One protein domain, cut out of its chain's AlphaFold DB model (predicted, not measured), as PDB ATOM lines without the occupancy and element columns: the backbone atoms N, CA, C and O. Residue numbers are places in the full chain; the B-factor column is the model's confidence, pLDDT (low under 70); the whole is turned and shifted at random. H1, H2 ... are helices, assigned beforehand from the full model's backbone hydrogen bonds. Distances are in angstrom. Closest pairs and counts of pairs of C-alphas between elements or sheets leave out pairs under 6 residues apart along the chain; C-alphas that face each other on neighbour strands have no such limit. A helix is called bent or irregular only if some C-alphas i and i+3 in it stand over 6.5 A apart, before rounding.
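Overview. This is residues 21 to 196 of the 201 residues of an uncharacterized protein of Litoreibacter meonggei (UniProt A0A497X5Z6). Two helices, H4 and H5, cross in the core, and the other helices sit round them: H9 with H1 on one side, H8 and the arm H6a on another, and H2 and H3 near the start of H4. The hairpin of H6b and H7 lies at the far side from H9; H4 kinks sharply near residue 81. The printed part has 176 residues with nine named helices, H1 to H9 in order, and no named strand: class all helix, mostly crossed packing. It is compact, radius of gyration of the C-alphas 15.7 A, spans 44 by 39 by 24 A.

Arrangement. H1, residues 21 to 31, touches H4, residues 63 to 89, with residues 68 to 72 of H4 alone, at a steep tilt of 52 degrees, the C-alphas of His 25 and Val 72 being closest at 6.9 A. H1 and H2, residues 34 to 46, meet only through their link. H2 only just touches H3, residues 52 to 57, with 3 pairs of C-alphas within 8 A, the closest Asn 44 and Leu 52 at 6.0 A, residues 43 to 44 of H2 alone. H3 and H4 form a hairpin, closest C-alphas Val 56 and Glu 63, 6.0 A. H4 and H5, residues 91 to 104, are the hub and touch at a steep tilt of 63 degrees, closest C-alphas Thr 70 and Ala 97, 6.2 A. H6, residues 107 to 130, was assigned as one helix by its hydrogen bonds but is bent, C-alphas 116 and 119 being 7.9 A apart; its arms H6a, residues 107 to 116, and H6b, residues 119 to 130, are about perpendicular at 82 degrees. H5 and H6a form a hairpin, closest C-alphas Leu 101 and Leu 110, 5.4 A. H6b and H7, residues 136 to 150, form another, closest C-alphas Pro 119 and Ala 149, 5.3 A. H8, residues 155 to 165, touches H6a, closest C-alphas Ala 116 and Ala 157, 5.0 A. H9, residues 177 to 191, touches H1, closest C-alphas Ile 24 and Leu 186, 5.9 A; H7 and H9 are apart. Every O i to N i+4 pair is within hydrogen-bond range in H1, H2, H6a, H8 and H9; the counts are 20 of 23 in H4, 8 of 10 in H5, 7 of 8 in H6b, 8 of 11 in H7, and 0 of 2 in H3, where 3 of 3 O i to N i+3 pairs are.

Along the chain. H1 begins at C-alpha 21 (-39.052, 54.262, -9.485) and H9, 21.6 A long, ends at C-alpha 191 (-43.502, 49.006, -25.737). H4, 22.5 A, H5, 20.2 A, and H7, 20.2 A, are irregular: C-alphas 80 and 83, 92 and 95, and 138 and 141 are 9.2, 7.3 and 7.7 A apart.

Size, cuts and confidence. The C-alphas farthest apart, Gly 137 and Glu 172, are 46.1 A apart. The printed part has no cut; the link from H8 to H9, 11 residues, is long. No printed residue is under 70 in pLDDT.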
ATOM      1  N   SER A  21     -38.465  55.150 -10.490       89.56
ATOM      2  CA  SER A  21     -39.052  54.262  -9.485       89.56
ATOM      3  C   SER A  21     -40.538  54.534  -9.270       89.56
ATOM      4  O   SER A  21     -41.330  53.604  -9.175       89.56
ATOM      5  N   TYR A  22     -40.964  55.797  -9.249       91.56
ATOM      6  CA  TYR A  22     -42.388  56.113  -9.138       91.56
ATOM      7  C   TYR A  22     -43.147  55.736 -10.406       91.56
ATOM      8  O   TYR A  22     -44.230  55.171 -10.314       91.56
ATOM      9  N   GLN A  23     -42.553  55.947 -11.583       93.75
ATOM     10  CA  GLN A  23     -43.184  55.542 -12.838       93.75
ATOM     11  C   GLN A  23     -43.383  54.021 -12.913       93.75
ATOM     12  O   GLN A  23     -44.477  53.577 -13.251       93.75
ATOM     13  N   ILE A  24     -42.373  53.209 -12.576       93.50
ATOM     14  CA  ILE A  24     -42.522  51.745 -12.605       93.50
ATOM     15  C   ILE A  24     -43.554  51.258 -11.570       93.50
ATOM     16  O   ILE A  24     -44.334  50.355 -11.877       93.50
ATOM     17  N   HIS A  25     -43.634  51.896 -10.394       92.62
ATOM     18  CA  HIS A  25     -44.676  51.612  -9.400       92.62
ATOM     19  C   HIS A  25     -46.082  52.001  -9.884       92.62
ATOM     20  O   HIS A  25     -47.004  51.206  -9.718       92.62
ATOM     21  N   ASP A  26     -46.259  53.152 -10.538       94.19
ATOM     22  CA  ASP A  26     -47.543  53.552 -11.136       94.19
ATOM     23  C   ASP A  26     -48.029  52.507 -12.155       94.19
ATOM     24  O   ASP A  26     -49.181  52.069 -12.121       94.19
ATOM     25  N   TYR A  27     -47.133  52.055 -13.042       94.81
ATOM     26  CA  TYR A  27     -47.438  50.998 -14.008       94.81
ATOM     27  C   TYR A  27     -47.793  49.674 -13.331       94.81
ATOM     28  O   TYR A  27     -48.698  48.975 -13.791       94.81
ATOM     29  N   PHE A  28     -47.101  49.327 -12.247       96.00
ATOM     30  CA  PHE A  28     -47.435  48.151 -11.458       96.00
ATOM     31  C   PHE A  28     -48.840  48.258 -10.866       96.00
ATOM     32  O   PHE A  28     -49.634  47.345 -11.062       96.00
ATOM     33  N   GLU A  29     -49.195  49.372 -10.223       94.31
ATOM     34  CA  GLU A  29     -50.540  49.562  -9.667       94.31
ATOM     35  C   GLU A  29     -51.642  49.452 -10.730       94.31
ATOM     36  O   GLU A  29     -52.722  48.918 -10.463       94.31
ATOM     37  N   ASP A  30     -51.382  49.956 -11.936       94.69
ATOM     38  CA  ASP A  30     -52.365  49.955 -13.015       94.69
ATOM     39  C   ASP A  30     -52.497  48.584 -13.699       94.69
ATOM     40  O   ASP A  30     -53.594  48.218 -14.132       94.69
ATOM     41  N   TYR A  31     -51.407  47.814 -13.800       96.38
ATOM     42  CA  TYR A  31     -51.399  46.483 -14.419       96.38
ATOM     43  C   TYR A  31     -51.617  45.322 -13.452       96.38
ATOM     44  O   TYR A  31     -51.999  44.234 -13.891       96.38
ATOM     45  N   PHE A  32     -51.446  45.553 -12.154       96.62
ATOM     46  CA  PHE A  32     -51.687  44.591 -11.086       96.62
ATOM     47  C   PHE A  32     -52.761  45.108 -10.123       96.62
ATOM     48  O   PHE A  32     -52.509  45.262  -8.928       96.62
ATOM     49  N   PRO A  33     -54.009  45.328 -10.587       95.12
ATOM     50  CA  PRO A  33     -55.114  45.451  -9.655       95.12
ATOM     51  C   PRO A  33     -55.195  44.180  -8.804       95.12
ATOM     52  O   PRO A  33     -54.811  43.091  -9.244       95.12
ATOM     53  N   ARG A  34     -55.764  44.311  -7.601       94.31
ATOM     54  CA  ARG A  34     -55.781  43.267  -6.564       94.31
ATOM     55  C   ARG A  34     -56.004  41.826  -7.066       94.31
ATOM     56  O   ARG A  34     -55.273  40.960  -6.601       94.31
ATOM     57  N   PRO A  35     -56.940  41.519  -7.993       94.44
ATOM     58  CA  PRO A  35     -57.108  40.149  -8.487       94.44
ATOM     59  C   PRO A  35     -55.894  39.597  -9.251       94.44
ATOM     60  O   PRO A  35     -55.546  38.433  -9.082       94.44
ATOM     61  N   ILE A  36     -55.245  40.420 -10.080       95.69
ATOM     62  CA  ILE A  36     -54.059  40.024 -10.855       95.69
ATOM     63  C   ILE A  36     -52.859  39.896  -9.922       95.69
ATOM     64  O   ILE A  36     -52.148  38.896  -9.972       95.69
ATOM     65  N   GLU A  37     -52.663  40.874  -9.037       95.81
ATOM     66  CA  GLU A  37     -51.593  40.835  -8.040       95.81
ATOM     67  C   GLU A  37     -51.700  39.596  -7.144       95.81
ATOM     68  O   GLU A  37     -50.712  38.895  -6.929       95.81
ATOM     69  N   GLN A  38     -52.909  39.296  -6.658       95.12
ATOM     70  CA  GLN A  38     -53.174  38.120  -5.839       95.12
ATOM     71  C   GLN A  38     -52.891  36.829  -6.610       95.12
ATOM     72  O   GLN A  38     -52.213  35.959  -6.078       95.12
ATOM     73  N   HIS A  39     -53.335  36.722  -7.867       94.06
ATOM     74  CA  HIS A  39     -53.045  35.566  -8.721       94.06
ATOM     75  C   HIS A  39     -51.537  35.337  -8.893       94.06
ATOM     76  O   HIS A  39     -51.053  34.221  -8.718       94.06
ATOM     77  N   VAL A  40     -50.768  36.390  -9.185       94.38
ATOM     78  CA  VAL A  40     -49.309  36.279  -9.338       94.38
ATOM     79  C   VAL A  40     -48.622  35.924  -8.017       94.38
ATOM     80  O   VAL A  40     -47.737  35.067  -7.986       94.38
ATOM     81  N   ARG A  41     -49.069  36.517  -6.908       93.25
ATOM     82  CA  ARG A  41     -48.577  36.196  -5.563       93.25
ATOM     83  C   ARG A  41     -48.855  34.740  -5.186       93.25
ATOM     84  O   ARG A  41     -47.978  34.083  -4.634       93.25
ATOM     85  N   GLU A  42     -50.043  34.229  -5.495       92.19
ATOM     86  CA  GLU A  42     -50.416  32.832  -5.256       92.19
ATOM     87  C   GLU A  42     -49.535  31.873  -6.062       92.19
ATOM     88  O   GLU A  42     -49.072  30.877  -5.508       92.19
ATOM     89  N   LEU A  43     -49.229  32.185  -7.329       91.50
ATOM     90  CA  LEU A  43     -48.276  31.402  -8.125       91.50
ATOM     91  C   LEU A  43     -46.891  31.356  -7.462       91.50
ATOM     92  O   LEU A  43     -46.328  30.274  -7.321       91.50
ATOM     93  N   ASN A  44     -46.380  32.501  -7.001       90.25
ATOM     94  CA  ASN A  44     -45.084  32.600  -6.323       90.25
ATOM     95  C   ASN A  44     -45.044  31.765  -5.029       90.25
ATOM     96  O   ASN A  44     -44.108  31.012  -4.784       90.25
ATOM     97  N   GLN A  45     -46.094  31.858  -4.209       88.38
ATOM     98  CA  GLN A  45     -46.182  31.135  -2.935       88.38
ATOM     99  C   GLN A  45     -46.425  29.633  -3.111       88.38
ATOM    100  O   GLN A  45     -45.996  28.836  -2.277       88.38
ATOM    101  N   THR A  46     -47.118  29.241  -4.179       88.62
ATOM    102  CA  THR A  46     -47.403  27.832  -4.475       88.62
ATOM    103  C   THR A  46     -46.172  27.121  -5.032       88.62
ATOM    104  O   THR A  46     -45.973  25.943  -4.744       88.62
ATOM    105  N   PHE A  47     -45.346  27.825  -5.810       86.75
ATOM    106  CA  PHE A  47     -44.208  27.257  -6.531       86.75
ATOM    107  C   PHE A  47     -42.877  27.957  -6.197       86.75
ATOM    108  O   PHE A  47     -42.181  28.395  -7.108       86.75
ATOM    109  N   PRO A  48     -42.454  28.035  -4.924       87.06
ATOM    110  CA  PRO A  48     -41.247  28.783  -4.556       87.06
ATOM    111  C   PRO A  48     -39.953  28.175  -5.126       87.06
ATOM    112  O   PRO A  48     -38.945  28.864  -5.235       87.06
ATOM    113  N   LEU A  49     -39.971  26.890  -5.508       90.44
ATOM    114  CA  LEU A  49     -38.844  26.200  -6.151       90.44
ATOM    115  C   LEU A  49     -38.894  26.261  -7.686       90.44
ATOM    116  O   LEU A  49     -37.854  26.229  -8.351       90.44
ATOM    117  N   ALA A  50     -40.099  26.371  -8.253       83.50
ATOM    118  CA  ALA A  50     -40.325  26.545  -9.679       83.50
ATOM    119  C   ALA A  50     -40.609  28.022  -9.955       83.50
ATOM    120  O   ALA A  50     -41.765  28.430  -9.980       83.50
ATOM    121  N   THR A  51     -39.526  28.776 -10.190       88.81
ATOM    122  CA  THR A  51     -39.488  30.197 -10.604       88.81
ATOM    123  C   THR A  51     -40.772  30.670 -11.286       88.81
ATOM    124  O   THR A  51     -41.315  29.963 -12.145       88.81
ATOM    125  N   LEU A  52     -41.233  31.887 -11.010       91.88
ATOM    126  CA  LEU A  52     -42.374  32.471 -11.715       91.88
ATOM    127  C   LEU A  52     -42.182  32.466 -13.237       91.88
ATOM    128  O   LEU A  52     -43.159  32.288 -13.967       91.88
ATOM    129  N   ARG A  53     -40.942  32.555 -13.738       91.69
ATOM    130  CA  ARG A  53     -40.659  32.424 -15.177       91.69
ATOM    131  C   ARG A  53     -41.167  31.105 -15.772       91.69
ATOM    132  O   ARG A  53     -41.643  31.076 -16.905       91.69
ATOM    133  N   SER A  54     -41.165  30.011 -15.006       91.69
ATOM    134  CA  SER A  54     -41.752  28.729 -15.438       91.69
ATOM    135  C   SER A  54     -43.260  28.826 -15.714       91.69
ATOM    136  O   SER A  54     -43.790  28.127 -16.581       91.69
ATOM    137  N   GLN A  55     -43.953  29.746 -15.038       92.50
ATOM    138  CA  GLN A  55     -45.386  29.986 -15.205       92.50
ATOM    139  C   GLN A  55     -45.705  30.753 -16.491       92.50
ATOM    140  O   GLN A  55     -46.829  30.657 -16.990       92.50
ATOM    141  N   VAL A  56     -44.715  31.435 -17.079       93.69
ATOM    142  CA  VAL A  56     -44.817  31.998 -18.432       93.69
ATOM    143  C   VAL A  56     -44.918  30.870 -19.458       93.69
ATOM    144  O   VAL A  56     -45.848  30.843 -20.263       93.69
ATOM    145  N   ALA A  57     -44.029  29.874 -19.377       90.12
ATOM    146  CA  ALA A  57     -44.057  28.707 -20.262       90.12
ATOM    147  C   ALA A  57     -45.336  27.866 -20.091       90.12
ATOM    148  O   ALA A  57     -45.850  27.310 -21.060       90.12
ATOM    149  N   ALA A  58     -45.880  27.810 -18.872       90.44
ATOM    150  CA  ALA A  58     -47.149  27.145 -18.582       90.44
ATOM    151  C   ALA A  58     -48.394  27.935 -19.040       90.44
ATOM    152  O   ALA A  58     -49.511  27.435 -18.909       90.44
ATOM    153  N   GLY A  59     -48.230  29.160 -19.555       91.88
ATOM    154  CA  GLY A  59     -49.342  30.013 -19.982       91.88
ATOM    155  C   GLY A  59     -50.206  30.526 -18.826       91.88
ATOM    156  O   GLY A  59     -51.382  30.825 -19.029       91.88
ATOM    157  N   ASN A  60     -49.641  30.610 -17.618       93.38
ATOM    158  CA  ASN A  60     -50.318  31.118 -16.420       93.38
ATOM    159  C   ASN A  60     -50.001  32.598 -16.138       93.38
ATOM    160  O   ASN A  60     -50.690  33.237 -15.340       93.38
ATOM    161  N   MET A  61     -48.978  33.135 -16.807       94.69
ATOM    162  CA  MET A  61     -48.515  34.519 -16.728       94.69
ATOM    163  C   MET A  61     -47.888  34.938 -18.069       94.69
ATOM    164  O   MET A  61     -47.515  34.079 -18.868       94.69
ATOM    165  N   THR A  62     -47.774  36.235 -18.346       96.75
ATOM    166  CA  THR A  62     -46.972  36.740 -19.477       96.75
ATOM    167  C   THR A  62     -45.537  37.076 -19.070       96.75
ATOM    168  O   THR A  62     -45.260  37.287 -17.890       96.75
ATOM    169  N   GLU A  63     -44.627  37.199 -20.043       97.12
ATOM    170  CA  GLU A  63     -43.248  37.645 -19.770       97.12
ATOM    171  C   GLU A  63     -43.241  39.045 -19.141       97.12
ATOM    172  O   GLU A  63     -42.509  39.298 -18.189       97.12
ATOM    173  N   GLY A  64     -44.112  39.944 -19.614       97.69
ATOM    174  CA  GLY A  64     -44.226  41.283 -19.036       97.69
ATOM    175  C   GLY A  64     -44.699  41.272 -17.584       97.69
ATOM    176  O   GLY A  64     -44.163  42.020 -16.771       97.69
ATOM    177  N   GLN A  65     -45.660  40.412 -17.237       97.69
ATOM    178  CA  GLN A  65     -46.111  40.275 -15.852       97.69
ATOM    179  C   GLN A  65     -45.010  39.731 -14.947       97.69
ATOM    180  O   GLN A  65     -44.798  40.278 -13.869       97.69
ATOM    181  N   TRP A  66     -44.289  38.705 -15.396       97.56
ATOM    182  CA  TRP A  66     -43.160  38.152 -14.654       97.56
ATOM    183  C   TRP A  66     -42.086  39.213 -14.401       97.56
ATOM    184  O   TRP A  66     -41.683  39.417 -13.253       97.56
ATOM    185  N   LEU A  67     -41.676  39.918 -15.458       98.38
ATOM    186  CA  LEU A  67     -40.628  40.928 -15.396       98.38
ATOM    187  C   LEU A  67     -41.023  42.073 -14.456       98.38
ATOM    188  O   LEU A  67     -40.313  42.349 -13.495       98.38
ATOM    189  N   LEU A  68     -42.184  42.697 -14.688       98.19
ATOM    190  CA  LEU A  68     -42.624  43.852 -13.904       98.19
ATOM    191  C   LEU A  68     -42.877  43.485 -12.434       98.19
ATOM    192  O   LEU A  68     -42.463  44.229 -11.547       98.19
ATOM    193  N   TYR A  69     -43.510  42.337 -12.164       97.88
ATOM    194  CA  TYR A  69     -43.761  41.882 -10.794       97.88
ATOM    195  C   TYR A  69     -42.456  41.624 -10.040       97.88
ATOM    196  O   TYR A  69     -42.267  42.140  -8.941       97.88
ATOM    197  N   THR A  70     -41.531  40.878 -10.649       97.94
ATOM    198  CA  THR A  70     -40.248  40.539 -10.022       97.94
ATOM    199  C   THR A  70     -39.420  41.792  -9.752       97.94
ATOM    200  O   THR A  70     -38.932  41.964  -8.637       97.94
ATOM    201  N   THR A  71     -39.309  42.702 -10.728       98.31
ATOM    202  CA  THR A  71     -38.561  43.956 -10.563       98.31
ATOM    203  C   THR A  71     -39.132  44.812  -9.438       98.31
ATOM    204  O   THR A  71     -38.366  45.268  -8.594       98.31
ATOM    205  N   VAL A  72     -40.455  45.004  -9.384       97.19
ATOM    206  CA  VAL A  72     -41.095  45.862  -8.372       97.19
ATOM    207  C   VAL A  72     -41.061  45.239  -6.979       97.19
ATOM    208  O   VAL A  72     -40.855  45.955  -5.999       97.19
ATOM    209  N   CYS A  73     -41.221  43.919  -6.861       96.75
ATOM    210  CA  CYS A  73     -41.035  43.238  -5.582       96.75
ATOM    211  C   CYS A  73     -39.587  43.347  -5.101       96.75
ATOM    212  O   CYS A  73     -39.367  43.645  -3.930       96.75
ATOM    213  N   PHE A  74     -38.611  43.153  -5.990       97.94
ATOM    214  CA  PHE A  74     -37.199  43.280  -5.645       97.94
ATOM    215  C   PHE A  74     -36.844  44.706  -5.219       97.94
ATOM    216  O   PHE A  74     -36.442  44.916  -4.075       97.94
ATOM    217  N   SER A  75     -37.058  45.701  -6.084       96.69
ATOM    218  CA  SER A  75     -36.705  47.088  -5.770       96.69
ATOM    219  C   SER A  75     -37.498  47.635  -4.588       96.69
ATOM    220  O   SER A  75     -36.925  48.290  -3.721       96.69
ATOM    221  N   GLY A  76     -38.788  47.307  -4.487       95.50
ATOM    222  CA  GLY A  76     -39.637  47.734  -3.381       95.50
ATOM    223  C   GLY A  76     -39.187  47.181  -2.028       95.50
ATOM    224  O   GLY A  76     -39.148  47.929  -1.055       95.50
ATOM    225  N   GLN A  77     -38.824  45.896  -1.938       96.69
ATOM    226  CA  GLN A  77     -38.334  45.322  -0.678       96.69
ATOM    227  C   GLN A  77     -36.956  45.867  -0.299       96.69
ATOM    228  O   GLN A  77     -36.771  46.239   0.858       96.69
ATOM    229  N   VAL A  78     -36.043  46.004  -1.269       97.19
ATOM    230  CA  VAL A  78     -34.730  46.617  -1.016       97.19
ATOM    231  C   VAL A  78     -34.898  48.049  -0.517       97.19
ATOM    232  O   VAL A  78     -34.299  48.424   0.480       97.19
ATOM    233  N   LEU A  79     -35.759  48.858  -1.134       93.00
ATOM    234  CA  LEU A  79     -35.986  50.234  -0.682       93.00
ATOM    235  C   LEU A  79     -36.652  50.311   0.701       93.00
ATOM    236  O   LEU A  79     -36.438  51.289   1.417       93.00
ATOM    237  N   ASN A  80     -37.426  49.298   1.100       93.75
ATOM    238  CA  ASN A  80     -38.089  49.274   2.404       93.75
ATOM    239  C   ASN A  80     -37.142  48.943   3.569       93.75
ATOM    240  O   ASN A  80     -37.354  49.468   4.663       93.75
ATOM    241  N   GLY A  81     -36.104  48.135   3.350       93.56
ATOM    242  CA  GLY A  81     -35.162  47.779   4.420       93.56
ATOM    243  C   GLY A  81     -34.032  46.847   4.001       93.56
ATOM    244  O   GLY A  81     -33.624  45.992   4.780       93.56
ATOM    245  N   GLY A  82     -33.523  47.040   2.789       96.75
ATOM    246  CA  GLY A  82     -32.309  46.413   2.283       96.75
ATOM    247  C   GLY A  82     -32.527  45.085   1.565       96.75
ATOM    248  O   GLY A  82     -33.618  44.505   1.561       96.75
ATOM    249  N   ALA A  83     -31.466  44.596   0.925       96.94
ATOM    250  CA  ALA A  83     -31.482  43.326   0.202       96.94
ATOM    251  C   ALA A  83     -31.829  42.127   1.101       96.94
ATOM    252  O   ALA A  83     -32.541  41.226   0.657       96.94
ATOM    253  N   GLU A  84     -31.440  42.155   2.378       95.75
ATOM    254  CA  GLU A  84     -31.826  41.128   3.360       95.75
ATOM    255  C   GLU A  84     -33.351  41.048   3.520       95.75
ATOM    256  O   GLU A  84     -33.938  39.965   3.514       95.75
ATOM    257  N   GLN A  85     -34.032  42.203   3.566       95.50
ATOM    258  CA  GLN A  85     -35.491  42.235   3.651       95.50
ATOM    259  C   GLN A  85     -36.145  41.605   2.413       95.50
ATOM    260  O   GLN A  85     -37.182  40.945   2.536       95.50
ATOM    261  N   PHE A  86     -35.557  41.773   1.224       97.44
ATOM    262  CA  PHE A  86     -36.031  41.086   0.025       97.44
ATOM    263  C   PHE A  86     -35.881  39.566   0.145       97.44
ATOM    264  O   PHE A  86     -36.854  38.851  -0.110       97.44
ATOM    265  N   PHE A  87     -34.711  39.077   0.559       96.06
ATOM    266  CA  PHE A  87     -34.457  37.644   0.707       96.06
ATOM    267  C   PHE A  87     -35.423  36.984   1.696       96.06
ATOM    268  O   PHE A  87     -36.017  35.951   1.378       96.06
ATOM    269  N   SER A  88     -35.675  37.640   2.829       92.38
ATOM    270  CA  SER A  88     -36.579  37.140   3.867       92.38
ATOM    271  C   SER A  88     -38.059  37.174   3.448       92.38
ATOM    272  O   SER A  88     -38.796  36.206   3.640       92.38
ATOM    273  N   ASN A  89     -38.520  38.266   2.826       92.44
ATOM    274  CA  ASN A  89     -39.946  38.441   2.515       92.44
ATOM    275  C   ASN A  89     -40.376  37.814   1.185       92.44
ATOM    276  O   ASN A  89     -41.568  37.565   0.982       92.44
ATOM    277  N   CYS A  90     -39.450  37.632   0.245       93.38
ATOM    278  CA  CYS A  90     -39.739  37.185  -1.118       93.38
ATOM    279  C   CYS A  90     -38.871  35.987  -1.554       93.38
ATOM    280  O   CYS A  90     -38.345  36.003  -2.669       93.38
ATOM    281  N   PRO A  91     -38.765  34.908  -0.755       91.50
ATOM    282  CA  PRO A  91     -37.844  33.807  -1.039       91.50
ATOM    283  C   PRO A  91     -38.122  33.094  -2.372       91.50
ATOM    284  O   PRO A  91     -37.196  32.717  -3.084       91.50
ATOM    285  N   GLY A  92     -39.396  32.979  -2.766       91.69
ATOM    286  CA  GLY A  92     -39.786  32.399  -4.059       91.69
ATOM    287  C   GLY A  92     -39.354  33.219  -5.284       91.69
ATOM    288  O   GLY A  92     -39.340  32.690  -6.389       91.69
ATOM    289  N   LEU A  93     -38.950  34.483  -5.098       96.19
ATOM    290  CA  LEU A  93     -38.484  35.361  -6.177       96.19
ATOM    291  C   LEU A  93     -36.961  35.453  -6.276       96.19
ATOM    292  O   LEU A  93     -36.477  36.138  -7.168       96.19
ATOM    293  N   ILE A  94     -36.191  34.799  -5.401       96.50
ATOM    294  CA  ILE A  94     -34.723  34.934  -5.388       96.50
ATOM    295  C   ILE A  94     -34.126  34.510  -6.745       96.50
ATOM    296  O   ILE A  94     -33.406  35.265  -7.396       96.50
ATOM    297  N   ARG A  95     -34.515  33.342  -7.263       96.06
ATOM    298  CA  ARG A  95     -34.054  32.875  -8.586       96.06
ATOM    299  C   ARG A  95     -34.612  33.698  -9.752       96.06
ATOM    300  O   ARG A  95     -33.939  33.872 -10.772       96.06
ATOM    301  N   ASP A  96     -35.835  34.209  -9.622       97.31
ATOM    302  CA  ASP A  96     -36.415  35.102 -10.627       97.31
ATOM    303  C   ASP A  96     -35.668  36.441 -10.675       97.31
ATOM    304  O   ASP A  96     -35.369  36.925 -11.764       97.31
ATOM    305  N   ALA A  97     -35.295  37.005  -9.523       98.12
ATOM    306  CA  ALA A  97     -34.513  38.231  -9.430       98.12
ATOM    307  C   ALA A  97     -33.120  38.048 -10.046       98.12
ATOM    308  O   ALA A  97     -32.728  38.876 -10.865       98.12
ATOM    309  N   GLU A  98     -32.419  36.938  -9.770       97.94
ATOM    310  CA  GLU A  98     -31.153  36.608 -10.454       97.94
ATOM    311  C   GLU A  98     -31.324  36.637 -11.981       97.94
ATOM    312  O   GLU A  98     -30.521  37.224 -12.708       97.94
ATOM    313  N   THR A  99     -32.404  36.028 -12.469       97.12
ATOM    314  CA  THR A  99     -32.701  35.940 -13.900       97.12
ATOM    315  C   THR A  99     -33.006  37.312 -14.505       97.12
ATOM    316  O   THR A  99     -32.499  37.637 -15.578       97.12
ATOM    317  N   VAL A 100     -33.791  38.142 -13.815       98.19
ATOM    318  CA  VAL A 100     -34.057  39.527 -14.228       98.19
ATOM    319  C   VAL A 100     -32.760  40.334 -14.265       98.19
ATOM    320  O   VAL A 100     -32.488  40.999 -15.260       98.19
ATOM    321  N   LEU A 101     -31.929  40.255 -13.226       98.50
ATOM    322  CA  LEU A 101     -30.666  40.991 -13.170       98.50
ATOM    323  C   LEU A 101     -29.709  40.552 -14.278       98.50
ATOM    324  O   LEU A 101     -29.076  41.389 -14.912       98.50
ATOM    325  N   LYS A 102     -29.659  39.255 -14.576       98.00
ATOM    326  CA  LYS A 102     -28.841  38.717 -15.662       98.00
ATOM    327  C   LYS A 102     -29.230  39.266 -17.030       98.00
ATOM    328  O   LYS A 102     -28.349  39.541 -17.843       98.00
ATOM    329  N   ASP A 103     -30.527  39.394 -17.281       96.50
ATOM    330  CA  ASP A 103     -31.039  39.775 -18.594       96.50
ATOM    331  C   ASP A 103     -31.140  41.312 -18.752       96.50
ATOM    332  O   ASP A 103     -31.066  41.817 -19.875       96.50
ATOM    333  N   TRP A 104     -31.283  42.067 -17.651       97.50
ATOM    334  CA  TRP A 104     -31.664  43.489 -17.689       97.50
ATOM    335  C   TRP A 104     -30.743  44.442 -16.914       97.50
ATOM    336  O   TRP A 104     -30.691  45.628 -17.250       97.50
ATOM    337  N   ALA A 105     -30.005  43.979 -15.908       97.31
ATOM    338  CA  ALA A 105     -29.180  44.848 -15.067       97.31
ATOM    339  C   ALA A 105     -27.723  44.961 -15.561       97.31
ATOM    340  O   ALA A 105     -27.290  44.188 -16.422       97.31
ATOM    341  N   PRO A 106     -26.947  45.925 -15.031       96.38
ATOM    342  CA  PRO A 106     -25.492  45.929 -15.166       96.38
ATOM    343  C   PRO A 106     -24.861  44.645 -14.615       96.38
ATOM    344  O   PRO A 106     -25.359  44.048 -13.656       96.38
ATOM    345  N   ALA A 107     -23.739  44.229 -15.202       97.06
ATOM    346  CA  ALA A 107     -23.075  42.976 -14.840       97.06
ATOM    347  C   ALA A 107     -22.582  42.975 -13.385       97.06
ATOM    348  O   ALA A 107     -22.637  41.948 -12.712       97.06
ATOM    349  N   GLU A 108     -22.131  44.126 -12.895       97.75
ATOM    350  CA  GLU A 108     -21.718  44.322 -11.512       97.75
ATOM    351  C   GLU A 108     -22.886  44.166 -10.532       97.75
ATOM    352  O   GLU A 108     -22.711  43.540  -9.492       97.75
ATOM    353  N   PHE A 109     -24.096  44.607 -10.896       98.31
ATOM    354  CA  PHE A 109     -25.262  44.440 -10.034       98.31
ATOM    355  C   PHE A 109     -25.624  42.957  -9.895       98.31
ATOM    356  O   PHE A 109     -25.839  42.459  -8.789       98.31
ATOM    357  N   LEU A 110     -25.615  42.217 -11.009       98.50
ATOM    358  CA  LEU A 110     -25.777  40.764 -10.977       98.50
ATOM    359  C   LEU A 110     -24.686  40.095 -10.129       98.50
ATOM    360  O   LEU A 110     -24.983  39.164  -9.385       98.50
ATOM    361  N   ALA A 111     -23.430  40.531 -10.248       98.38
ATOM    362  CA  ALA A 111     -22.318  39.941  -9.511       98.38
ATOM    363  C   ALA A 111     -22.475  40.120  -7.991       98.38
ATOM    364  O   ALA A 111     -22.352  39.134  -7.256       98.38
ATOM    365  N   SER A 112     -22.808  41.328  -7.527       98.44
ATOM    366  CA  SER A 112     -23.073  41.587  -6.106       98.44
ATOM    367  C   SER A 112     -24.306  40.814  -5.632       98.44
ATOM    368  O   SER A 112     -24.244  40.148  -4.602       98.44
ATOM    369  N   TYR A 113     -25.384  40.770  -6.425       98.62
ATOM    370  CA  TYR A 113     -26.566  39.963  -6.101       98.62
ATOM    371  C   TYR A 113     -26.240  38.476  -5.928       98.62
ATOM    372  O   TYR A 113     -26.624  37.872  -4.930       98.62
ATOM    373  N   LYS A 114     -25.512  37.879  -6.877       98.31
ATOM    374  CA  LYS A 114     -25.138  36.461  -6.811       98.31
ATOM    375  C   LYS A 114     -24.237  36.159  -5.621       98.31
ATOM    376  O   LYS A 114     -24.371  35.095  -5.031       98.31
ATOM    377  N   THR A 115     -23.337  37.078  -5.282       98.31
ATOM    378  CA  THR A 115     -22.459  36.932  -4.115       98.31
ATOM    379  C   THR A 115     -23.278  36.966  -2.826       98.31
ATOM    380  O   THR A 115     -23.171  36.048  -2.020       98.31
ATOM    381  N   ALA A 116     -24.166  37.955  -2.681       98.00
ATOM    382  CA  ALA A 116     -25.055  38.088  -1.527       98.00
ATOM    383  C   ALA A 116     -25.988  36.876  -1.361       98.00
ATOM    384  O   ALA A 116     -26.097  36.315  -0.274       98.00
ATOM    385  N   ALA A 117     -26.637  36.452  -2.449       97.62
ATOM    386  CA  ALA A 117     -27.671  35.421  -2.435       97.62
ATOM    387  C   ALA A 117     -27.135  33.983  -2.556       97.62
ATOM    388  O   ALA A 117     -27.941  33.054  -2.521       97.62
ATOM    389  N   SER A 118     -25.820  33.769  -2.715       98.19
ATOM    390  CA  SER A 118     -25.247  32.441  -3.004       98.19
ATOM    391  C   SER A 118     -25.727  31.341  -2.049       98.19
ATOM    392  O   SER A 118     -26.183  30.313  -2.548       98.19
ATOM    393  N   PRO A 119     -25.723  31.526  -0.711       97.69
ATOM    394  CA  PRO A 119     -26.174  30.477   0.206       97.69
ATOM    395  C   PRO A 119     -27.646  30.094  -0.002       97.69
ATOM    396  O   PRO A 119     -28.016  28.925   0.092       97.69
ATOM    397  N   LEU A 120     -28.491  31.081  -0.310       97.44
ATOM    398  CA  LEU A 120     -29.920  30.887  -0.553       97.44
ATOM    399  C   LEU A 120     -30.154  30.195  -1.898       97.44
ATOM    400  O   LEU A 120     -30.947  29.258  -1.985       97.44
ATOM    401  N   LEU A 121     -29.444  30.633  -2.941       96.69
ATOM    402  CA  LEU A 121     -29.503  30.039  -4.275       96.69
ATOM    403  C   LEU A 121     -29.109  28.559  -4.234       96.69
ATOM    404  O   LEU A 121     -29.854  27.739  -4.768       96.69
ATOM    405  N   ASP A 122     -28.036  28.203  -3.522       96.75
ATOM    406  CA  ASP A 122     -27.580  26.815  -3.374       96.75
ATOM    407  C   ASP A 122     -28.662  25.916  -2.743       96.75
ATOM    408  O   ASP A 122     -28.913  24.791  -3.198       96.75
ATOM    409  N   VAL A 123     -29.352  26.417  -1.709       96.56
ATOM    410  CA  VAL A 123     -30.469  25.704  -1.069       96.56
ATOM    411  C   VAL A 123     -31.634  25.530  -2.038       96.56
ATOM    412  O   VAL A 123     -32.178  24.424  -2.138       96.56
ATOM    413  N   ILE A 124     -32.026  26.595  -2.745       95.06
ATOM    414  CA  ILE A 124     -33.145  26.545  -3.693       95.06
ATOM    415  C   ILE A 124     -32.825  25.576  -4.835       95.06
ATOM    416  O   ILE A 124     -33.682  24.769  -5.191       95.06
ATOM    417  N   GLU A 125     -31.617  25.619  -5.395       94.50
ATOM    418  CA  GLU A 125     -31.192  24.727  -6.477       94.50
ATOM    419  C   GLU A 125     -31.211  23.264  -6.034       94.50
ATOM    420  O   GLU A 125     -31.867  22.445  -6.680       94.50
ATOM    421  N   THR A 126     -30.614  22.953  -4.881       94.62
ATOM    422  CA  THR A 126     -30.583  21.586  -4.335       94.62
ATOM    423  C   THR A 126     -31.991  21.006  -4.160       94.62
ATOM    424  O   THR A 126     -32.253  19.857  -4.521       94.62
ATOM    425  N   HIS A 127     -32.933  21.791  -3.628       94.38
ATOM    426  CA  HIS A 127     -34.309  21.324  -3.432       94.38
ATOM    427  C   HIS A 127     -35.097  21.265  -4.746       94.38
ATOM    428  O   HIS A 127     -35.883  20.335  -4.953       94.38
ATOM    429  N   ALA A 128     -34.874  22.218  -5.653       92.25
ATOM    430  CA  ALA A 128     -35.523  22.240  -6.959       92.25
ATOM    431  C   ALA A 128     -35.083  21.071  -7.857       92.25
ATOM    432  O   ALA A 128     -35.889  20.599  -8.653       92.25
ATOM    433  N   GLU A 129     -33.850  20.571  -7.729       92.25
ATOM    434  CA  GLU A 129     -33.393  19.367  -8.441       92.25
ATOM    435  C   GLU A 129     -34.126  18.096  -7.991       92.25
ATOM    436  O   GLU A 129     -34.386  17.203  -8.799       92.25
ATOM    437  N   LEU A 130     -34.487  18.019  -6.708       89.88
ATOM    438  CA  LEU A 130     -35.161  16.859  -6.125       89.88
ATOM    439  C   LEU A 130     -36.669  16.877  -6.390       89.88
ATOM    440  O   LEU A 130     -37.249  15.849  -6.743       89.88
ATOM    441  N   SER A 131     -37.315  18.031  -6.198       88.56
ATOM    442  CA  SER A 131     -38.760  18.182  -6.379       88.56
ATOM    443  C   SER A 131     -39.129  19.625  -6.753       88.56
ATOM    444  O   SER A 131     -39.560  20.407  -5.903       88.56
ATOM    445  N   PRO A 132     -39.015  20.006  -8.040       86.31
ATOM    446  CA  PRO A 132     -39.218  21.393  -8.479       86.31
ATOM    447  C   PRO A 132     -40.659  21.883  -8.297       86.31
ATOM    448  O   PRO A 132     -40.907  23.083  -8.261       86.31
ATOM    449  N   ILE A 133     -41.616  20.959  -8.193       87.38
ATOM    450  CA  ILE A 133     -43.045  21.248  -8.037       87.38
ATOM    451  C   ILE A 133     -43.554  20.976  -6.615       87.38
ATOM    452  O   ILE A 133     -44.765  20.869  -6.439       87.38
ATOM    453  N   ALA A 134     -42.669  20.820  -5.621       87.38
ATOM    454  CA  ALA A 134     -43.078  20.654  -4.225       87.38
ATOM    455  C   ALA A 134     -43.876  21.872  -3.733       87.38
ATOM    456  O   ALA A 134     -43.562  23.014  -4.073       87.38
ATOM    457  N   GLN A 135     -44.911  21.622  -2.928       88.56
ATOM    458  CA  GLN A 135     -45.837  22.648  -2.447       88.56
ATOM    459  C   GLN A 135     -46.182  22.433  -0.975       88.56
ATOM    460  O   GLN A 135     -46.162  21.311  -0.470       88.56
ATOM    461  N   GLY A 136     -46.599  23.507  -0.306       84.19
ATOM    462  CA  GLY A 136     -47.214  23.433   1.018       84.19
ATOM    463  C   GLY A 136     -46.361  22.665   2.033       84.19
ATOM    464  O   GLY A 136     -45.225  23.042   2.306       84.19
ATOM    465  N   GLY A 137     -46.925  21.594   2.599       82.25
ATOM    466  CA  GLY A 137     -46.279  20.791   3.643       82.25
ATOM    467  C   GLY A 137     -45.005  20.063   3.202       82.25
ATOM    468  O   GLY A 137     -44.170  19.765   4.052       82.25
ATOM    469  N   ASP A 138     -44.815  19.841   1.898       84.50
ATOM    470  CA  ASP A 138     -43.633  19.158   1.353       84.50
ATOM    471  C   ASP A 138     -42.377  20.050   1.364       84.50
ATOM    472  O   ASP A 138     -41.270  19.580   1.116       84.50
ATOM    473  N   LEU A 139     -42.535  21.342   1.668       90.25
ATOM    474  CA  LEU A 139     -41.454  22.329   1.698       90.25
ATOM    475  C   LEU A 139     -40.844  22.528   3.094       90.25
ATOM    476  O   LEU A 139     -40.027  23.425   3.273       90.25
ATOM    477  N   GLY A 140     -41.224  21.729   4.097       91.50
ATOM    478  CA  GLY A 140     -40.757  21.912   5.479       91.50
ATOM    479  C   GLY A 140     -39.229  21.915   5.621       91.50
ATOM    480  O   GLY A 140     -38.670  22.814   6.249       91.50
ATOM    481  N   ASP A 141     -38.554  20.950   4.991       92.44
ATOM    482  CA  ASP A 141     -37.087  20.868   5.009       92.44
ATOM    483  C   ASP A 141     -36.440  22.015   4.220       92.44
ATOM    484  O   ASP A 141     -35.439  22.577   4.666       92.44
ATOM    485  N   PHE A 142     -37.059  22.420   3.105       93.81
ATOM    486  CA  PHE A 142     -36.617  23.564   2.309       93.81
ATOM    487  C   PHE A 142     -36.638  24.859   3.128       93.81
ATOM    488  O   PHE A 142     -35.623  25.546   3.190       93.81
ATOM    489  N   TRP A 143     -37.751  25.174   3.797       94.38
ATOM    490  CA  TRP A 143     -37.868  26.408   4.581       94.38
ATOM    491  C   TRP A 143     -36.867  26.460   5.729       94.38
ATOM    492  O   TRP A 143     -36.216  27.479   5.927       94.38
ATOM    493  N   LYS A 144     -36.664  25.337   6.423       95.31
ATOM    494  CA  LYS A 144     -35.666  25.245   7.491       95.31
ATOM    495  C   LYS A 144     -34.235  25.429   6.971       95.31
ATOM    496  O   LYS A 144     -33.413  26.071   7.627       95.31
ATOM    497  N   ALA A 145     -33.921  24.842   5.817       95.44
ATOM    498  CA  ALA A 145     -32.620  25.018   5.180       95.44
ATOM    499  C   ALA A 145     -32.414  26.471   4.730       95.44
ATOM    500  O   ALA A 145     -31.328  27.012   4.920       95.44
ATOM    501  N   LEU A 146     -33.458  27.107   4.194       95.06
ATOM    502  CA  LEU A 146     -33.421  28.496   3.750       95.06
ATOM    503  C   LEU A 146     -33.208  29.461   4.923       95.06
ATOM    504  O   LEU A 146     -32.337  30.313   4.832       95.06
ATOM    505  N   GLU A 147     -33.915  29.271   6.044       94.94
ATOM    506  CA  GLU A 147     -33.701  30.036   7.286       94.94
ATOM    507  C   GLU A 147     -32.256  29.918   7.793       94.94
ATOM    508  O   GLU A 147     -31.666  30.898   8.231       94.94
ATOM    509  N   THR A 148     -31.656  28.727   7.697       95.81
ATOM    510  CA  THR A 148     -30.251  28.525   8.095       95.81
ATOM    511  C   THR A 148     -29.284  29.221   7.133       95.81
ATOM    512  O   THR A 148     -28.254  29.737   7.554       95.81
ATOM    513  N   ALA A 149     -29.588  29.218   5.835       96.06
ATOM    514  CA  ALA A 149     -28.763  29.863   4.819       96.06
ATOM    515  C   ALA A 149     -28.872  31.396   4.841       96.06
ATOM    516  O   ALA A 149     -27.913  32.065   4.462       96.06
ATOM    517  N   ASP A 150     -29.990  31.946   5.319       93.06
ATOM    518  CA  ASP A 150     -30.189  33.388   5.505       93.06
ATOM    519  C   ASP A 150     -29.158  33.984   6.478       93.06
ATOM    520  O   ASP A 150     -28.633  35.065   6.248       93.06
ATOM    521  N   GLU A 151     -28.741  33.228   7.501       93.44
ATOM    522  CA  GLU A 151     -27.675  33.638   8.432       93.44
ATOM    523  C   GLU A 151     -26.273  33.697   7.788       93.44
ATOM    524  O   GLU A 151     -25.319  34.165   8.414       93.44
ATOM    525  N   LEU A 152     -26.123  33.186   6.562       95.31
ATOM    526  CA  LEU A 152     -24.845  33.055   5.858       95.31
ATOM    527  C   LEU A 152     -24.703  34.025   4.679       95.31
ATOM    528  O   LEU A 152     -23.684  33.966   3.988       95.31
ATOM    529  N   ILE A 153     -25.703  34.875   4.423       94.94
ATOM    530  CA  ILE A 153     -25.664  35.841   3.319       94.94
ATOM    531  C   ILE A 153     -24.469  36.788   3.457       94.94
ATOM    532  O   ILE A 153     -24.068  37.179   4.556       94.94
ATOM    533  N   ASP A 154     -23.874  37.154   2.322       96.12
ATOM    534  CA  ASP A 154     -22.695  38.018   2.322       96.12
ATOM    535  C   ASP A 154     -23.100  39.474   2.593       96.12
ATOM    536  O   ASP A 154     -23.602  40.177   1.712       96.12
ATOM    537  N   SER A 155     -22.862  39.931   3.824       94.31
ATOM    538  CA  SER A 155     -23.232  41.278   4.268       94.31
ATOM    539  C   SER A 155     -22.515  42.394   3.500       94.31
ATOM    540  O   SER A 155     -23.032  43.504   3.420       94.31
ATOM    541  N   VAL A 156     -21.323  42.135   2.946       96.00
ATOM    542  CA  VAL A 156     -20.576  43.135   2.163       96.00
ATOM    543  C   VAL A 156     -21.237  43.313   0.802       96.00
ATOM    544  O   VAL A 156     -21.487  44.437   0.377       96.00
ATOM    545  N   ALA A 157     -21.582  42.212   0.136       96.00
ATOM    546  CA  ALA A 157     -22.300  42.262  -1.133       96.00
ATOM    547  C   ALA A 157     -23.719  42.845  -0.974       96.00
ATOM    548  O   ALA A 157     -24.184  43.583  -1.844       96.00
ATOM    549  N   VAL A 158     -24.390  42.572   0.152       96.94
ATOM    550  CA  VAL A 158     -25.641  43.245   0.544       96.94
ATOM    551  C   VAL A 158     -25.434  44.758   0.661       96.94
ATOM    552  O   VAL A 158     -26.197  45.523   0.072       96.94
ATOM    553  N   GLU A 159     -24.382  45.204   1.355       97.50
ATOM    554  CA  GLU A 159     -24.086  46.631   1.532       97.50
ATOM    555  C   GLU A 159     -23.840  47.349   0.194       97.50
ATOM    556  O   GLU A 159     -24.253  48.498   0.027       97.50
ATOM    557  N   GLU A 160     -23.222  46.692  -0.791       97.75
ATOM    558  CA  GLU A 160     -23.052  47.251  -2.140       97.75
ATOM    559  C   GLU A 160     -24.397  47.499  -2.841       97.75
ATOM    560  O   GLU A 160     -24.620  48.575  -3.412       97.75
ATOM    561  N   ILE A 161     -25.316  46.530  -2.761       98.25
ATOM    562  CA  ILE A 161     -26.669  46.643  -3.323       98.25
ATOM    563  C   ILE A 161     -27.421  47.791  -2.646       98.25
ATOM    564  O   ILE A 161     -27.967  48.667  -3.327       98.25
ATOM    565  N   ASP A 162     -27.400  47.822  -1.317       98.06
ATOM    566  CA  ASP A 162     -28.094  48.826  -0.515       98.06
ATOM    567  C   ASP A 162     -27.505  50.224  -0.737       98.06
ATOM    568  O   ASP A 162     -28.241  51.204  -0.860       98.06
ATOM    569  N   THR A 163     -26.185  50.331  -0.895       97.81
ATOM    570  CA  THR A 163     -25.511  51.589  -1.242       97.81
ATOM    571  C   THR A 163     -26.030  52.145  -2.564       97.81
ATOM    572  O   THR A 163     -26.316  53.343  -2.658       97.81
ATOM    573  N   SER A 164     -26.209  51.295  -3.581       97.19
ATOM    574  CA  SER A 164     -26.827  51.726  -4.836       97.19
ATOM    575  C   SER A 164     -28.301  52.095  -4.639       97.19
ATOM    576  O   SER A 164     -28.749  53.109  -5.181       97.19
ATOM    577  N   ALA A 165     -29.069  51.313  -3.878       96.44
ATOM    578  CA  ALA A 165     -30.498  51.550  -3.656       96.44
ATOM    579  C   ALA A 165     -30.781  52.863  -2.906       96.44
ATOM    580  O   ALA A 165     -31.735  53.573  -3.226       96.44
ATOM    581  N   TYR A 166     -29.938  53.208  -1.933       96.50
ATOM    582  CA  TYR A 166     -30.101  54.373  -1.060       96.50
ATOM    583  C   TYR A 166     -29.247  55.580  -1.465       96.50
ATOM    584  O   TYR A 166     -29.195  56.583  -0.742       96.50
ATOM    585  N   ALA A 167     -28.587  55.524  -2.625       96.19
ATOM    586  CA  ALA A 167     -27.815  56.642  -3.148       96.19
ATOM    587  C   ALA A 167     -28.689  57.904  -3.273       96.19
ATOM    588  O   ALA A 167     -29.758  57.896  -3.886       96.19
ATOM    589  N   LYS A 168     -28.216  59.033  -2.729       93.75
ATOM    590  CA  LYS A 168     -28.975  60.303  -2.724       93.75
ATOM    591  C   LYS A 168     -29.340  60.790  -4.126       93.75
ATOM    592  O   LYS A 168     -30.393  61.387  -4.308       93.75
ATOM    593  N   ASN A 169     -28.460  60.539  -5.089       92.06
ATOM    594  CA  ASN A 169     -28.614  60.896  -6.494       92.06
ATOM    595  C   ASN A 169     -29.176  59.741  -7.342       92.06
ATOM    596  O   ASN A 169     -29.128  59.842  -8.563       92.06
ATOM    597  N   ARG A 170     -29.702  58.656  -6.745       92.94
ATOM    598  CA  ARG A 170     -30.201  57.469  -7.470       92.94
ATOM    599  C   ARG A 170     -31.048  57.842  -8.686       92.94
ATOM    600  O   ARG A 170     -30.763  57.404  -9.790       92.94
ATOM    601  N   ASN A 171     -32.054  58.692  -8.490       87.12
ATOM    602  CA  ASN A 171     -33.019  59.059  -9.534       87.12
ATOM    603  C   ASN A 171     -32.450  59.990 -10.621       87.12
ATOM    604  O   ASN A 171     -33.116  60.234 -11.622       87.12
ATOM    605  N   GLU A 172     -31.256  60.537 -10.406       88.12
ATOM    606  CA  GLU A 172     -30.568  61.470 -11.304       88.12
ATOM    607  C   GLU A 172     -29.392  60.793 -12.025       88.12
ATOM    608  O   GLU A 172     -28.929  61.282 -13.056       88.12
ATOM    609  N   ASP A 173     -28.913  59.667 -11.493       93.31
ATOM    610  CA  ASP A 173     -27.801  58.897 -12.028       93.31
ATOM    611  C   ASP A 173     -28.299  57.735 -12.890       93.31
ATOM    612  O   ASP A 173     -28.757  56.706 -12.391       93.31
ATOM    613  N   ALA A 174     -28.173  57.897 -14.206       92.12
ATOM    614  CA  ALA A 174     -28.551  56.877 -15.179       92.12
ATOM    615  C   ALA A 174     -27.716  55.587 -15.077       92.12
ATOM    616  O   ALA A 174     -28.163  54.565 -15.589       92.12
ATOM    617  N   ASN A 175     -26.543  55.630 -14.433       94.44
ATOM    618  CA  ASN A 175     -25.690  54.459 -14.213       94.44
ATOM    619  C   ASN A 175     -25.904  53.830 -12.827       94.44
ATOM    620  O   ASN A 175     -25.244  52.848 -12.488       94.44
ATOM    621  N   ASN A 176     -26.796  54.384 -11.997       97.62
ATOM    622  CA  ASN A 176     -27.192  53.710 -10.769       97.62
ATOM    623  C   ASN A 176     -27.874  52.385 -11.123       97.62
ATOM    624  O   ASN A 176     -28.752  52.346 -11.986       97.62
ATOM    625  N   TRP A 177     -27.516  51.313 -10.420       97.75
ATOM    626  CA  TRP A 177     -27.946  49.962 -10.769       97.75
ATOM    627  C   TRP A 177     -29.465  49.786 -10.828       97.75
ATOM    628  O   TRP A 177     -29.985  49.167 -11.759       97.75
ATOM    629  N   PHE A 178     -30.185  50.359  -9.862       97.50
ATOM    630  CA  PHE A 178     -31.644  50.287  -9.826       97.50
ATOM    631  C   PHE A 178     -32.269  51.177 -10.893       97.50
ATOM    632  O   PHE A 178     -33.199  50.748 -11.569       97.50
ATOM    633  N   THR A 179     -31.745  52.389 -11.078       96.31
ATOM    634  CA  THR A 179     -32.242  53.319 -12.100       96.31
ATOM    635  C   THR A 179     -32.087  52.738 -13.499       96.31
ATOM    636  O   THR A 179     -33.024  52.812 -14.295       96.31
ATOM    637  N   GLU A 180     -30.950  52.113 -13.805       97.06
ATOM    638  CA  GLU A 180     -30.715  51.483 -15.101       97.06
ATOM    639  C   GLU A 180     -31.657  50.290 -15.333       97.06
ATOM    640  O   GLU A 180     -32.297  50.207 -16.388       97.06
ATOM    641  N   LEU A 181     -31.790  49.399 -14.341       98.06
ATOM    642  CA  LEU A 181     -32.715  48.264 -14.393       98.06
ATOM    643  C   LEU A 181     -34.159  48.730 -14.619       98.06
ATOM    644  O   LEU A 181     -34.817  48.292 -15.563       98.06
ATOM    645  N   GLU A 182     -34.650  49.635 -13.771       97.12
ATOM    646  CA  GLU A 182     -36.026  50.138 -13.817       97.12
ATOM    647  C   GLU A 182     -36.307  50.886 -15.118       97.12
ATOM    648  O   GLU A 182     -37.393  50.742 -15.673       97.12
ATOM    649  N   THR A 183     -35.325  51.617 -15.653       96.19
ATOM    650  CA  THR A 183     -35.454  52.293 -16.951       96.19
ATOM    651  C   THR A 183     -35.670  51.285 -18.072       96.19
ATOM    652  O   THR A 183     -36.612  51.431 -18.848       96.19
ATOM    653  N   LYS A 184     -34.844  50.234 -18.154       97.50
ATOM    654  CA  LYS A 184     -34.976  49.213 -19.207       97.50
ATOM    655  C   LYS A 184     -36.275  48.416 -19.081       97.50
ATOM    656  O   LYS A 184     -36.914  48.129 -20.094       97.50
ATOM    657  N   VAL A 185     -36.676  48.077 -17.853       98.00
ATOM    658  CA  VAL A 185     -37.935  47.366 -17.592       98.00
ATOM    659  C   VAL A 185     -39.132  48.246 -17.937       98.00
ATOM    660  O   VAL A 185     -40.033  47.784 -18.636       98.00
ATOM    661  N   LEU A 186     -39.134  49.517 -17.525       95.75
ATOM    662  CA  LEU A 186     -40.191  50.456 -17.886       95.75
ATOM    663  C   LEU A 186     -40.312  50.563 -19.407       95.75
ATOM    664  O   LEU A 186     -41.400  50.378 -19.941       95.75
ATOM    665  N   ASP A 187     -39.194  50.752 -20.107       96.38
ATOM    666  CA  ASP A 187     -39.137  50.796 -21.568       96.38
ATOM    667  C   ASP A 187     -39.781  49.567 -22.227       96.38
ATOM    668  O   ASP A 187     -40.482  49.694 -23.237       96.38
ATOM    669  N   PHE A 188     -39.550  48.370 -21.678       97.81
ATOM    670  CA  PHE A 188     -40.204  47.148 -22.138       97.81
ATOM    671  C   PHE A 188     -41.713  47.192 -21.885       97.81
ATOM    672  O   PHE A 188     -42.496  46.900 -22.789       97.81
ATOM    673  N   VAL A 189     -42.131  47.583 -20.683       96.06
ATOM    674  CA  VAL A 189     -43.543  47.677 -20.294       96.06
ATOM    675  C   VAL A 189     -44.308  48.648 -21.201       96.06
ATOM    676  O   VAL A 189     -45.421  48.335 -21.630       96.06
ATOM    677  N   GLU A 190     -43.714  49.792 -21.555       94.12
ATOM    678  CA  GLU A 190     -44.355  50.787 -22.429       94.12
ATOM    679  C   GLU A 190     -44.515  50.281 -23.868       94.12
ATOM    680  O   GLU A 190     -45.507  50.586 -24.533       94.12
ATOM    681  N   LYS A 191     -43.535  49.512 -24.357       96.00
ATOM    682  CA  LYS A 191     -43.502  49.006 -25.737       96.00
ATOM    683  C   LYS A 191     -44.363  47.759 -25.943       96.00
ATOM    684  O   LYS A 191     -44.685  47.461 -27.089       96.00
ATOM    685  N   ASN A 192     -44.740  47.061 -24.868       96.56
ATOM    686  CA  ASN A 192     -45.429  45.768 -24.930       96.56
ATOM    687  C   ASN A 192     -46.729  45.735 -24.085       96.56
ATOM    688  O   ASN A 192     -46.890  44.876 -23.208       96.56
ATOM    689  N   PRO A 193     -47.686  46.662 -24.298       94.50
ATOM    690  CA  PRO A 193     -48.922  46.719 -23.513       94.50
ATOM    691  C   PRO A 193     -49.789  45.455 -23.643       94.50
ATOM    692  O   PRO A 193     -50.565  45.142 -22.741       94.50
ATOM    693  N   GLU A 194     -49.661  44.693 -24.729       95.12
ATOM    694  CA  GLU A 194     -50.367  43.427 -24.943       95.12
ATOM    695  C   GLU A 194     -49.947  42.321 -23.966       95.12
ATOM    696  O   GLU A 194     -50.693  41.356 -23.780       95.12
ATOM    697  N   GLN A 195     -48.802  42.459 -23.290       96.56
ATOM    698  CA  GLN A 195     -48.410  41.562 -22.198       96.56
ATOM    699  C   GLN A 195     -49.302  41.744 -20.961       96.56
ATOM    700  O   GLN A 195     -49.423  40.818 -20.162       96.56
ATOM    701  N   PHE A 196     -49.976  42.889 -20.825       96.69
ATOM    702  CA  PHE A 196     -50.736  43.261 -19.627       96.69
ATOM    703  C   PHE A 196     -52.222  43.489 -19.894       96.69
ATOM    704  O   PHE A 196     -53.043  43.295 -18.998       96.69
TER     705      PHE A 196